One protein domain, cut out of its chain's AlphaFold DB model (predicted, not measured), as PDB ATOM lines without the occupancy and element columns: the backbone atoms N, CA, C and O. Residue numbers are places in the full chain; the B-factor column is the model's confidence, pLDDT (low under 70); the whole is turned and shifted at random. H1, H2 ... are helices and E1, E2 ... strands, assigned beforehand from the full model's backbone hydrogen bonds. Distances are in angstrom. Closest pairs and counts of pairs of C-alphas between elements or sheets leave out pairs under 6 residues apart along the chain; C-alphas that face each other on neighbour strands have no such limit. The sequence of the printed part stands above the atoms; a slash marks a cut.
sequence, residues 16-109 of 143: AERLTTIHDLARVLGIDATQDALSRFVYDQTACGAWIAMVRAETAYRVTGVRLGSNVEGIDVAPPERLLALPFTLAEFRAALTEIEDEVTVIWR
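Overview. This is residues 16 to 109 of the 143 residues of an uncharacterized protein of Azospirillum sp. TSA2s (UniProt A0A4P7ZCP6). A three-stranded sheet forms a wall, with the long helix H3 running along one face and the shorter H2 on that same face beside the E1 edge; the other face is bare of named helices. H1 only grazes the sheet, near the beginning of E2. The printed part has 94 residues, with H1, H2, E1, E2, E3 and H3 along the chain, in the mixed class of helices and strands. The sheet, E1 E2 E3, is antiparallel; the whole is compact, with a radius of gyration of the C-alphas of 13.3 A and spans of 39 by 28 by 21 A.

Along the chain. Find C-alpha 50 at (1.647, 15.664, 35.081), where E1, residues 50 to 56, begins its 19.9 A. E2 is residues 63 to 70, 20.8 A, and E3 is residues 82 to 85, 9.9 A. H3, residues 90 to 109, runs 28.7 A to C-alpha 109 at (-12.455, 16.114, 25.672). H2 is residues 35 to 45, 15.3 A, and H1 is residues 22 to 29, 10.5 A.

Arrangement. The strands form a meander, each the antiparallel neighbour of the one before, with hairpins E1 and E2, and E2 and E3. Look for N 53 and O 67 at 2.8 A, and N 66 and O 84 at 2.9 A. H3 makes two layers with the sheet, a helix on one face, at a height of 7.0 A; its closest C-alphas to E3 are Ala 96 and Arg 82, 6.4 A. H2 and H3 are only just apart, at 8.2 A. In H1, H2 and H3 every O i to N i+4 pair is within hydrogen-bond range.

Size, cuts and confidence. The C-alphas farthest apart, Ala 60 and Arg 109, are 42.2 A apart. The printed part has no cut; the link E2 to E3 is long, and residue 60 is under pLDDT 70.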
ATOM      1  N   ALA A  16      18.618  26.060  25.028       78.44
ATOM      2  CA  ALA A  16      19.599  25.294  24.253       78.44
ATOM      3  C   ALA A  16      20.704  24.648  25.115       78.44
ATOM      4  O   ALA A  16      21.556  23.926  24.587       78.44
ATOM      5  N   GLU A  17      20.724  24.903  26.429       85.25
ATOM      6  CA  GLU A  17      21.721  24.334  27.337       85.25
ATOM      7  C   GLU A  17      21.545  22.809  27.434       85.25
ATOM      8  O   GLU A  17      20.460  22.314  27.745       85.25
ATOM      9  N   ARG A  18      22.617  22.043  27.174       91.88
ATOM     10  CA  ARG A  18      22.600  20.585  27.361       91.88
ATOM     11  C   ARG A  18      22.670  20.258  28.847       91.88
ATOM     12  O   ARG A  18      23.700  20.449  29.487       91.88
ATOM     13  N   LEU A  19      21.594  19.682  29.356       93.69
ATOM     14  CA  LEU A  19      21.458  19.162  30.704       93.69
ATOM     15  C   LEU A  19      21.987  17.729  30.712       93.69
ATOM     16  O   LEU A  19      21.465  16.843  30.035       93.69
ATOM     17  N   THR A  20      23.068  17.502  31.448       94.25
ATOM     18  CA  THR A  20      23.777  16.213  31.481       94.25
ATOM     19  C   THR A  20      23.466  15.408  32.736       94.25
ATOM     20  O   THR A  20      23.706  14.200  32.790       94.25
ATOM     21  N   THR A  21      22.896  16.079  33.735       94.31
ATOM     22  CA  THR A  21      22.474  15.523  35.013       94.31
ATOM     23  C   THR A  21      21.131  16.114  35.440       94.31
ATOM     24  O   THR A  21      20.703  17.161  34.960       94.31
ATOM     25  N   ILE A  22      20.488  15.486  36.423       93.75
ATOM     26  CA  ILE A  22      19.303  16.061  37.076       93.75
ATOM     27  C   ILE A  22      19.624  17.354  37.837       93.75
ATOM     28  O   ILE A  22      18.764  18.220  37.959       93.75
ATOM     29  N   HIS A  23      20.860  17.514  38.315       94.69
ATOM     30  CA  HIS A  23      21.283  18.744  38.983       94.69
ATOM     31  C   HIS A  23      21.321  19.923  38.006       94.69
ATOM     32  O   HIS A  23      20.981  21.035  38.401       94.69
ATOM     33  N   ASP A  24      21.662  19.681  36.735       94.62
ATOM     34  CA  ASP A  24      21.594  20.711  35.692       94.62
ATOM     35  C   ASP A  24      20.150  21.171  35.485       94.62
ATOM     36  O   ASP A  24      19.882  22.370  35.511       94.62
ATOM     37  N   LEU A  25      19.213  20.222  35.359       94.25
ATOM     38  CA  LEU A  25      17.787  20.528  35.234       94.25
ATOM     39  C   LEU A  25      17.283  21.329  36.442       94.25
ATOM     40  O   LEU A  25      16.726  22.407  36.272       94.25
ATOM     41  N   ALA A  26      17.519  20.841  37.659       94.25
ATOM     42  CA  ALA A  26      17.069  21.503  38.881       94.25
ATOM     43  C   ALA A  26      17.652  22.917  39.039       94.25
ATOM     44  O   ALA A  26      16.920  23.850  39.366       94.25
ATOM     45  N   ARG A  27      18.940  23.104  38.715       95.12
ATOM     46  CA  ARG A  27      19.591  24.421  38.702       95.12
ATOM     47  C   ARG A  27      18.894  25.380  37.742       95.12
ATOM     48  O   ARG A  27      18.618  26.512  38.125       95.12
ATOM     49  N   VAL A  28      18.636  24.949  36.508       93.31
ATOM     50  CA  VAL A  28      18.002  25.793  35.485       93.31
ATOM     51  C   VAL A  28      16.546  26.116  35.844       93.31
ATOM     52  O   VAL A  28      16.072  27.211  35.557       93.31
ATOM     53  N   LEU A  29      15.856  25.201  36.530       91.44
ATOM     54  CA  LEU A  29      14.503  25.414  37.050       91.44
ATOM     55  C   LEU A  29      14.458  26.224  38.360       91.44
ATOM     56  O   LEU A  29      13.381  26.649  38.769       91.44
ATOM     57  N   GLY A  30      15.600  26.456  39.018       94.81
ATOM     58  CA  GLY A  30      15.670  27.181  40.289       94.81
ATOM     59  C   GLY A  30      15.075  26.417  41.477       94.81
ATOM     60  O   GLY A  30      14.491  27.033  42.366       94.81
ATOM     61  N   ILE A  31      15.200  25.086  41.484       95.19
ATOM     62  CA  ILE A  31      14.649  24.186  42.512       95.19
ATOM     63  C   ILE A  31      15.716  23.220  43.041       95.19
ATOM     64  O   ILE A  31      16.806  23.097  42.480       95.19
ATOM     65  N   ASP A  32      15.386  22.485  44.104       94.88
ATOM     66  CA  ASP A  32      16.257  21.435  44.629       94.88
ATOM     67  C   ASP A  32      16.363  20.243  43.666       94.88
ATOM     68  O   ASP A  32      15.389  19.827  43.037       94.88
ATOM     69  N   ALA A  33      17.545  19.625  43.595       92.31
ATOM     70  CA  ALA A  33      17.822  18.466  42.739       92.31
ATOM     71  C   ALA A  33      17.294  17.142  43.324       92.31
ATOM     72  O   ALA A  33      18.022  16.156  43.450       92.31
ATOM     73  N   THR A  34      16.015  17.119  43.699       93.94
ATOM     74  CA  THR A  34      15.340  15.951  44.277       93.94
ATOM     75  C   THR A  34      14.141  15.531  43.433       93.94
ATOM     76  O   THR A  34      13.539  16.343  42.731       93.94
ATOM     77  N   GLN A  35      13.775  14.248  43.525       93.94
ATOM     78  CA  GLN A  35      12.566  13.710  42.890       93.94
ATOM     79  C   GLN A  35      11.326  14.521  43.282       93.94
ATOM     80  O   GLN A  35      10.513  14.862  42.425       93.94
ATOM     81  N   ASP A  36      11.199  14.832  44.570       95.31
ATOM     82  CA  ASP A  36      10.022  15.490  45.128       95.31
ATOM     83  C   ASP A  36       9.904  16.935  44.644       95.31
ATOM     84  O   ASP A  36       8.820  17.360  44.249       95.31
ATOM     85  N   ALA A  37      11.012  17.681  44.620       95.19
ATOM     86  CA  ALA A  37      11.019  19.052  44.115       95.19
ATOM     87  C   ALA A  37      10.672  19.107  42.619       95.19
ATOM     88  O   ALA A  37       9.849  19.925  42.216       95.19
ATOM     89  N   LEU A  38      11.230  18.197  41.811       95.00
ATOM     90  CA  LEU A  38      10.903  18.089  40.386       95.00
ATOM     91  C   LEU A  38       9.442  17.702  40.160       95.00
ATOM     92  O   LEU A  38       8.785  18.273  39.295       95.00
ATOM     93  N   SER A  39       8.926  16.759  40.950       95.19
ATOM     94  CA  SER A  39       7.531  16.315  40.848       95.19
ATOM     95  C   SER A  39       6.562  17.433  41.201       95.19
ATOM     96  O   SER A  39       5.613  17.657  40.459       95.19
ATOM     97  N   ARG A  40       6.833  18.186  42.275       94.88
ATOM     98  CA  ARG A  40       6.039  19.372  42.631       94.88
ATOM     99  C   ARG A  40       6.108  20.439  41.550       94.88
ATOM    100  O   ARG A  40       5.074  20.958  41.169       94.88
ATOM    101  N   PHE A  41       7.298  20.715  41.015       94.88
ATOM    102  CA  PHE A  41       7.444  21.674  39.925       94.88
ATOM    103  C   PHE A  41       6.597  21.275  38.710       94.88
ATOM    104  O   PHE A  41       5.818  22.085  38.228       94.88
ATOM    105  N   VAL A  42       6.704  20.031  38.231       94.81
ATOM    106  CA  VAL A  42       5.927  19.556  37.072       94.81
ATOM    107  C   VAL A  42       4.422  19.609  37.342       94.81
ATOM    108  O   VAL A  42       3.667  20.067  36.487       94.81
ATOM    109  N   TYR A  43       3.994  19.206  38.538       92.75
ATOM    110  CA  TYR A  43       2.597  19.296  38.946       92.75
ATOM    111  C   TYR A  43       2.098  20.749  38.961       92.75
ATOM    112  O   TYR A  43       1.072  21.047  38.371       92.75
ATOM    113  N   ASP A  44       2.853  21.677  39.556       92.56
ATOM    114  CA  ASP A  44       2.471  23.092  39.660       92.56
ATOM    115  C   ASP A  44       2.525  23.832  38.312       92.56
ATOM    116  O   ASP A  44       1.877  24.864  38.137       92.56
ATOM    117  N   GLN A  45       3.333  23.346  37.365       88.94
ATOM    118  CA  GLN A  45       3.443  23.923  36.024       88.94
ATOM    119  C   GLN A  45       2.383  23.416  35.049       88.94
ATOM    120  O   GLN A  45       2.237  24.020  33.989       88.94
ATOM    121  N   THR A  46       1.666  22.340  35.378       87.25
ATOM    122  CA  THR A  46       0.712  21.718  34.458       87.25
ATOM    123  C   THR A  46      -0.689  21.668  35.048       87.25
ATOM    124  O   THR A  46      -0.888  21.394  36.225       87.25
ATOM    125  N   ALA A  47      -1.703  21.895  34.216       84.38
ATOM    126  CA  ALA A  47      -3.097  21.768  34.658       84.38
ATOM    127  C   ALA A  47      -3.597  20.310  34.635       84.38
ATOM    128  O   ALA A  47      -4.715  20.031  35.062       84.38
ATOM    129  N   CYS A  48      -2.788  19.386  34.106       84.44
ATOM    130  CA  CYS A  48      -3.185  18.016  33.789       84.44
ATOM    131  C   CYS A  48      -2.686  16.964  34.793       84.44
ATOM    132  O   CYS A  48      -2.719  15.775  34.490       84.44
ATOM    133  N   GLY A  49      -2.168  17.368  35.957       86.69
ATOM    134  CA  GLY A  49      -1.611  16.424  36.930       86.69
ATOM    135  C   GLY A  49      -0.413  15.644  36.380       86.69
ATOM    136  O   GLY A  49      -0.286  14.441  36.630       86.69
ATOM    137  N   ALA A  50       0.443  16.301  35.587       93.94
ATOM    138  CA  ALA A  50       1.647  15.664  35.081       93.94
ATOM    139  C   ALA A  50       2.606  15.312  36.227       93.94
ATOM    140  O   ALA A  50       2.649  15.961  37.275       93.94
ATOM    141  N   TRP A  51       3.409  14.279  36.008       95.25
ATOM    142  CA  TRP A  51       4.401  13.783  36.949       95.25
ATOM    143  C   TRP A  51       5.725  13.496  36.241       95.25
ATOM    144  O   TRP A  51       5.791  13.319  35.024       95.25
ATOM    145  N   ILE A  52       6.799  13.427  37.030       96.62
ATOM    146  CA  ILE A  52       8.150  13.082  36.581       96.62
ATOM    147  C   ILE A  52       8.722  11.964  37.445       96.62
ATOM    148  O   ILE A  52       8.466  11.915  38.642       96.62
ATOM    149  N   ALA A  53       9.522  11.076  36.863       95.94
ATOM    150  CA  ALA A  53      10.272  10.041  37.562       95.94
ATOM    151  C   ALA A  53      11.711   9.961  37.049       95.94
ATOM    152  O   ALA A  53      11.946   9.854  35.845       95.94
ATOM    153  N   MET A  54      12.688   9.970  37.957       94.69
ATOM    154  CA  MET A  54      14.084   9.711  37.597       94.69
ATOM    155  C   MET A  54      14.282   8.263  37.135       94.69
ATOM    156  O   MET A  54      13.951   7.318  37.851       94.69
ATOM    157  N   VAL A  55      14.906   8.091  35.972       94.75
ATOM    158  CA  VAL A  55      15.265   6.778  35.421       94.75
ATOM    159  C   VAL A  55      16.699   6.456  35.802       94.75
ATOM    160  O   VAL A  55      17.594   7.271  35.585       94.75
ATOM    161  N   ARG A  56      16.938   5.280  36.385       92.69
ATOM    162  CA  ARG A  56      18.267   4.858  36.847       92.69
ATOM    163  C   ARG A  56      18.782   3.680  36.032       92.69
ATOM    164  O   ARG A  56      18.018   2.783  35.697       92.69
ATOM    165  N   ALA A  57      20.087   3.664  35.770       88.31
ATOM    166  CA  ALA A  57      20.763   2.468  35.279       88.31
ATOM    167  C   ALA A  57      20.734   1.375  36.356       88.31
ATOM    168  O   ALA A  57      21.080   1.645  37.511       88.31
ATOM    169  N   GLU A  58      20.399   0.146  35.957       80.12
ATOM    170  CA  GLU A  58      20.280  -1.021  36.845       80.12
ATOM    171  C   GLU A  58      21.546  -1.277  37.675       80.12
ATOM    172  O   GLU A  58      21.475  -1.738  38.809       80.12
ATOM    173  N   THR A  59      22.715  -0.941  37.129       76.31
ATOM    174  CA  THR A  59      24.013  -1.351  37.675       76.31
ATOM    175  C   THR A  59      24.762  -0.265  38.447       76.31
ATOM    176  O   THR A  59      25.822  -0.556  38.995       76.31
ATOM    177  N   ALA A  60      24.269   0.981  38.507       62.09
ATOM    178  CA  ALA A  60      25.117   2.099  38.949       62.09
ATOM    179  C   ALA A  60      24.469   3.164  39.852       62.09
ATOM    180  O   ALA A  60      25.116   4.176  40.109       62.09
ATOM    181  N   TYR A  61      23.210   3.029  40.294       77.88
ATOM    182  CA  TYR A  61      22.439   4.112  40.959       77.88
ATOM    183  C   TYR A  61      22.430   5.456  40.199       77.88
ATOM    184  O   TYR A  61      21.892   6.454  40.684       77.88
ATOM    185  N   ARG A  62      22.992   5.489  38.991       87.25
ATOM    186  CA  ARG A  62      23.178   6.671  38.171       87.25
ATOM    187  C   ARG A  62      21.872   6.966  37.470       87.25
ATOM    188  O   ARG A  62      21.323   6.092  36.802       87.25
ATOM    189  N   VAL A  63      21.407   8.202  37.597       91.50
ATOM    190  CA  VAL A  63      20.274   8.680  36.811       91.50
ATOM    191  C   VAL A  63      20.716   8.825  35.356       91.50
ATOM    192  O   VAL A  63      21.716   9.483  35.070       91.50
ATOM    193  N   THR A  64      19.997   8.170  34.454       94.44
ATOM    194  CA  THR A  64      20.244   8.156  33.007       94.44
ATOM    195  C   THR A  64      19.225   8.975  32.232       94.44
ATOM    196  O   THR A  64      19.410   9.188  31.040       94.44
ATOM    197  N   GLY A  65      18.164   9.443  32.883       95.69
ATOM    198  CA  GLY A  65      17.100  10.193  32.235       95.69
ATOM    199  C   GLY A  65      15.952  10.522  33.173       95.69
ATOM    200  O   GLY A  65      16.007  10.257  34.379       95.69
ATOM    201  N   VAL A  66      14.894  11.071  32.588       96.69
ATOM    202  CA  VAL A  66      13.611  11.307  33.247       96.69
ATOM    203  C   VAL A  66      12.483  10.710  32.423       96.69
ATOM    204  O   VAL A  66      12.546  10.668  31.196       96.69
ATOM    205  N   ARG A  67      11.450  10.250  33.115       97.56
ATOM    206  CA  ARG A  67      10.200   9.767  32.542       97.56
ATOM    207  C   ARG A  67       9.091  10.714  32.964       97.56
ATOM    208  O   ARG A  67       9.009  11.042  34.143       97.56
ATOM    209  N   LEU A  68       8.290  11.162  32.013       97.25
ATOM    210  CA  LEU A  68       7.184  12.088  32.210       97.25
ATOM    211  C   LEU A  68       5.876  11.388  31.856       97.25
ATOM    212  O   LEU A  68       5.831  10.617  30.898       97.25
ATOM    213  N   GLY A  69       4.820  11.678  32.600       96.19
ATOM    214  CA  GLY A  69       3.478  11.179  32.316       96.19
ATOM    215  C   GLY A  69       2.418  12.051  32.971       96.19
ATOM    216  O   GLY A  69       2.734  13.081  33.561       96.19
ATOM    217  N   SER A  70       1.159  11.646  32.864       95.00
ATOM    218  CA  SER A  70       0.025  12.291  33.529       95.00
ATOM    219  C   SER A  70      -1.053  11.248  33.815       95.00
ATOM    220  O   SER A  70      -1.117  10.214  33.148       95.00
ATOM    221  N   ASN A  71      -1.886  11.528  34.816       90.31
ATOM    222  CA  ASN A  71      -3.104  10.779  35.084       90.31
ATOM    223  C   ASN A  71      -4.305  11.642  34.693       90.31
ATOM    224  O   ASN A  71      -4.381  12.806  35.084       90.31
ATOM    225  N   VAL A  72      -5.263  11.061  33.973       85.75
ATOM    226  CA  VAL A  72      -6.531  11.733  33.675       85.75
ATOM    227  C   VAL A  72      -7.548  11.311  34.729       85.75
ATOM    228  O   VAL A  72      -7.842  10.128  34.881       85.75
ATOM    229  N   GLU A  73      -8.051  12.273  35.499       81.69
ATOM    230  CA  GLU A  73      -8.993  12.004  36.588       81.69
ATOM    231  C   GLU A  73     -10.250  11.280  36.083       81.69
ATOM    232  O   GLU A  73     -10.772  11.593  35.014       81.69
ATOM    233  N   GLY A  74     -10.726  10.295  36.851       77.44
ATOM    234  CA  GLY A  74     -11.984   9.600  36.575       77.44
ATOM    235  C   GLY A  74     -11.940   8.570  35.443       77.44
ATOM    236  O   GLY A  74     -12.979   7.992  35.131       77.44
ATOM    237  N   ILE A  75     -10.773   8.302  34.843       80.25
ATOM    238  CA  ILE A  75     -10.648   7.337  33.745       80.25
ATOM    239  C   ILE A  75      -9.375   6.483  33.825       80.25
ATOM    240  O   ILE A  75      -8.295   6.968  34.146       80.25
ATOM    241  N   ASP A  76      -9.494   5.205  33.452       84.94
ATOM    242  CA  ASP A  76      -8.374   4.258  33.325       84.94
ATOM    243  C   ASP A  76      -7.699   4.359  31.939       84.94
ATOM    244  O   ASP A  76      -7.505   3.379  31.220       84.94
ATOM    245  N   VAL A  77      -7.428   5.593  31.503       84.12
ATOM    246  CA  VAL A  77      -6.727   5.910  30.252       84.12
ATOM    247  C   VAL A  77      -5.767   7.060  30.527       84.12
ATOM    248  O   VAL A  77      -6.177   8.122  30.989       84.12
ATOM    249  N   ALA A  78      -4.496   6.862  30.192       86.75
ATOM    250  CA  ALA A  78      -3.437   7.854  30.343       86.75
ATOM    251  C   ALA A  78      -2.770   8.153  28.989       86.75
ATOM    252  O   ALA A  78      -2.766   7.287  28.104       86.75
ATOM    253  N   PRO A  79      -2.205   9.358  28.800       91.56
ATOM    254  CA  PRO A  79      -1.335   9.627  27.662       91.56
ATOM    255  C   PRO A  79      -0.094   8.717  27.710       91.56
ATOM    256  O   PRO A  79       0.363   8.352  28.799       91.56
ATOM    257  N   PRO A  80       0.491   8.354  26.556       93.44
ATOM    258  CA  PRO A  80       1.794   7.709  26.524       93.44
ATOM    259  C   PRO A  80       2.857   8.504  27.292       93.44
ATOM    260  O   PRO A  80       3.020   9.713  27.123       93.44
ATOM    261  N   GLU A  81       3.638   7.806  28.107       96.44
ATOM    262  CA  GLU A  81       4.747   8.419  28.833       96.44
ATOM    263  C   GLU A  81       5.861   8.878  27.879       96.44
ATOM    264  O   GLU A  81       6.124   8.256  26.846       96.44
ATOM    265  N   ARG A  82       6.573   9.946  28.252       96.88
ATOM    266  CA  ARG A  82       7.742  10.455  27.522       96.88
ATOM    267  C   ARG A  82       9.023  10.138  28.277       96.88
ATOM    268  O   ARG A  82       9.166  10.492  29.444       96.88
ATOM    269  N   LEU A  83       9.972   9.490  27.608       97.25
ATOM    270  CA  LEU A  83      11.299   9.209  28.151       97.25
ATOM    271  C   LEU A  83      12.325  10.162  27.539       97.25
ATOM    272  O   LEU A  83      12.543  10.146  26.331       97.25
ATOM    273  N   LEU A  84      13.006  10.929  28.385       97.31
ATOM    274  CA  LEU A  84      14.125  11.781  27.996       97.31
ATOM    275  C   LEU A  84      15.414  11.217  28.587       97.31
ATOM    276  O   LEU A  84      15.654  11.296  29.795       97.31
ATOM    277  N   ALA A  85      16.245  10.624  27.732       96.69
ATOM    278  CA  ALA A  85      17.573  10.162  28.115       96.69
ATOM    279  C   ALA A  85      18.538  11.350  28.217       96.69
ATOM    280  O   ALA A  85      18.553  12.231  27.361       96.69
ATOM    281  N   LEU A  86      19.368  11.369  29.258       94.31
ATOM    282  CA  LEU A  86      20.437  12.350  29.380       94.31
ATOM    283  C   LEU A  86      21.542  12.067  28.341       94.31
ATOM    284  O   LEU A  86      21.911  10.905  28.143       94.31
ATOM    285  N   PRO A  87      22.156  13.108  27.754       96.44
ATOM    286  CA  PRO A  87      21.820  14.522  27.933       96.44
ATOM    287  C   PRO A  87      20.636  14.976  27.059       96.44
ATOM    288  O   PRO A  87      20.561  14.593  25.893       96.44
ATOM    289  N   PHE A  88      19.799  15.869  27.591       96.25
ATOM    290  CA  PHE A  88      18.714  16.558  26.871       96.25
ATOM    291  C   PHE A  88      18.756  18.067  27.157       96.25
ATOM    292  O   PHE A  88      19.528  18.523  27.993       96.25
ATOM    293  N   THR A  89      17.958  18.860  26.460       96.25
ATOM    294  CA  THR A  89      17.862  20.319  26.596       96.25
ATOM    295  C   THR A  89      16.615  20.728  27.375       96.25
ATOM    296  O   THR A  89      15.625  19.994  27.423       96.25
ATOM    297  N   LEU A  90      16.618  21.924  27.970       94.50
ATOM    298  CA  LEU A  90      15.410  22.440  28.623       94.50
ATOM    299  C   LEU A  90      14.238  22.571  27.627       94.50
ATOM    300  O   LEU A  90      13.092  22.332  28.010       94.50
ATOM    301  N   ALA A  91      14.519  22.873  26.354       93.31
ATOM    302  CA  ALA A  91      13.515  22.873  25.292       93.31
ATOM    303  C   ALA A  91      12.865  21.493  25.098       93.31
ATOM    304  O   ALA A  91      11.640  21.408  25.079       93.31
ATOM    305  N   GLU A  92      13.652  20.415  25.008       96.12
ATOM    306  CA  GLU A  92      13.128  19.042  24.887       96.12
ATOM    307  C   GLU A  92      12.286  18.646  26.107       96.12
ATOM    308  O   GLU A  92      11.232  18.031  25.962       96.12
ATOM    309  N   PHE A  93      12.709  19.049  27.310       95.75
ATOM    310  CA  PHE A  93      11.942  18.825  28.536       95.75
ATOM    311  C   PHE A  93      10.571  19.508  28.504       95.75
ATOM    312  O   PHE A  93       9.553  18.881  28.792       95.75
ATOM    313  N   ARG A  94      10.535  20.790  28.129       93.81
ATOM    314  CA  ARG A  94       9.295  21.573  28.046       93.81
ATOM    315  C   ARG A  94       8.383  21.080  26.928       93.81
ATOM    316  O   ARG A  94       7.186  20.955  27.153       93.81
ATOM    317  N   ALA A  95       8.947  20.740  25.770       94.25
ATOM    318  CA  ALA A  95       8.196  20.161  24.662       94.25
ATOM    319  C   ALA A  95       7.508  18.852  25.078       94.25
ATOM    320  O   ALA A  95       6.316  18.693  24.840       94.25
ATOM    321  N   ALA A  96       8.215  17.965  25.786       95.62
ATOM    322  CA  ALA A  96       7.632  16.726  26.292       95.62
ATOM    323  C   ALA A  96       6.480  16.966  27.289       95.62
ATOM    324  O   ALA A  96       5.501  16.223  27.272       95.62
ATOM    325  N   LEU A  97       6.568  18.000  28.136       94.62
ATOM    326  CA  LEU A  97       5.458  18.393  29.013       94.62
ATOM    327  C   LEU A  97       4.254  18.907  28.217       94.62
ATOM    328  O   LEU A  97       3.138  18.462  28.467       94.62
ATOM    329  N   THR A  98       4.473  19.793  27.243       93.38
ATOM    330  CA  THR A  98       3.397  20.316  26.386       93.38
ATOM    331  C   THR A  98       2.697  19.202  25.607       93.38
ATOM    332  O   THR A  98       1.473  19.171  25.560       93.38
ATOM    333  N   GLU A  99       3.445  18.239  25.061       93.81
ATOM    334  CA  GLU A  99       2.851  17.079  24.384       93.81
ATOM    335  C   GLU A  99       1.941  16.261  25.312       93.81
ATOM    336  O   GLU A  99       0.859  15.842  24.899       93.81
ATOM    337  N   ILE A 100       2.352  16.052  26.569       94.38
ATOM    338  CA  ILE A 100       1.524  15.365  27.570       94.38
ATOM    339  C   ILE A 100       0.241  16.161  27.837       94.38
ATOM    340  O   ILE A 100      -0.839  15.577  27.851       94.38
ATOM    341  N   GLU A 101       0.327  17.482  28.013       92.88
ATOM    342  CA  GLU A 101      -0.850  18.335  28.235       92.88
ATOM    343  C   GLU A 101      -1.836  18.302  27.063       92.88
ATOM    344  O   GLU A 101      -3.054  18.217  27.270       92.88
ATOM    345  N   ASP A 102      -1.324  18.331  25.834       91.19
ATOM    346  CA  ASP A 102      -2.137  18.246  24.625       91.19
ATOM    347  C   ASP A 102      -2.843  16.885  24.532       91.19
ATOM    348  O   ASP A 102      -4.051  16.821  24.272       91.19
ATOM    349  N   GLU A 103      -2.137  15.785  24.812       92.12
ATOM    350  CA  GLU A 103      -2.717  14.438  24.814       92.12
ATOM    351  C   GLU A 103      -3.768  14.262  25.915       92.12
ATOM    352  O   GLU A 103      -4.858  13.745  25.644       92.12
ATOM    353  N   VAL A 104      -3.505  14.749  27.131       90.19
ATOM    354  CA  VAL A 104      -4.491  14.744  28.224       90.19
ATOM    355  C   VAL A 104      -5.709  15.569  27.842       90.19
ATOM    356  O   VAL A 104      -6.833  15.128  28.059       90.19
ATOM    357  N   THR A 105      -5.520  16.728  27.212       86.94
ATOM    358  CA  THR A 105      -6.624  17.566  26.733       86.94
ATOM    359  C   THR A 105      -7.488  16.818  25.719       86.94
ATOM    360  O   THR A 105      -8.720  16.917  25.753       86.94
ATOM    361  N   VAL A 106      -6.876  16.043  24.820       86.19
ATOM    362  CA  VAL A 106      -7.606  15.199  23.866       86.19
ATOM    363  C   VAL A 106      -8.379  14.097  24.588       86.19
ATOM    364  O   VAL A 106      -9.563  13.917  24.293       86.19
ATOM    365  N   ILE A 107      -7.750  13.384  25.527       86.69
ATOM    366  CA  ILE A 107      -8.413  12.334  26.318       86.69
ATOM    367  C   ILE A 107      -9.586  12.940  27.090       86.69
ATOM    368  O   ILE A 107     -10.712  12.481  26.929       86.69
ATOM    369  N   TRP A 108      -9.355  14.030  27.821       85.50
ATOM    370  CA  TRP A 108     -10.367  14.738  28.597       85.50
ATOM    371  C   TRP A 108     -11.571  15.126  27.745       85.50
ATOM    372  O   TRP A 108     -12.706  14.824  28.093       85.50
ATOM    373  N   ARG A 109     -11.353  15.737  26.576       81.62
ATOM    374  CA  ARG A 109     -12.455  16.114  25.672       81.62
ATOM    375  C   ARG A 109     -13.239  14.907  25.161       81.62
ATOM    376  O   ARG A 109     -14.432  15.035  24.882       81.62
TER     377      ARG A 109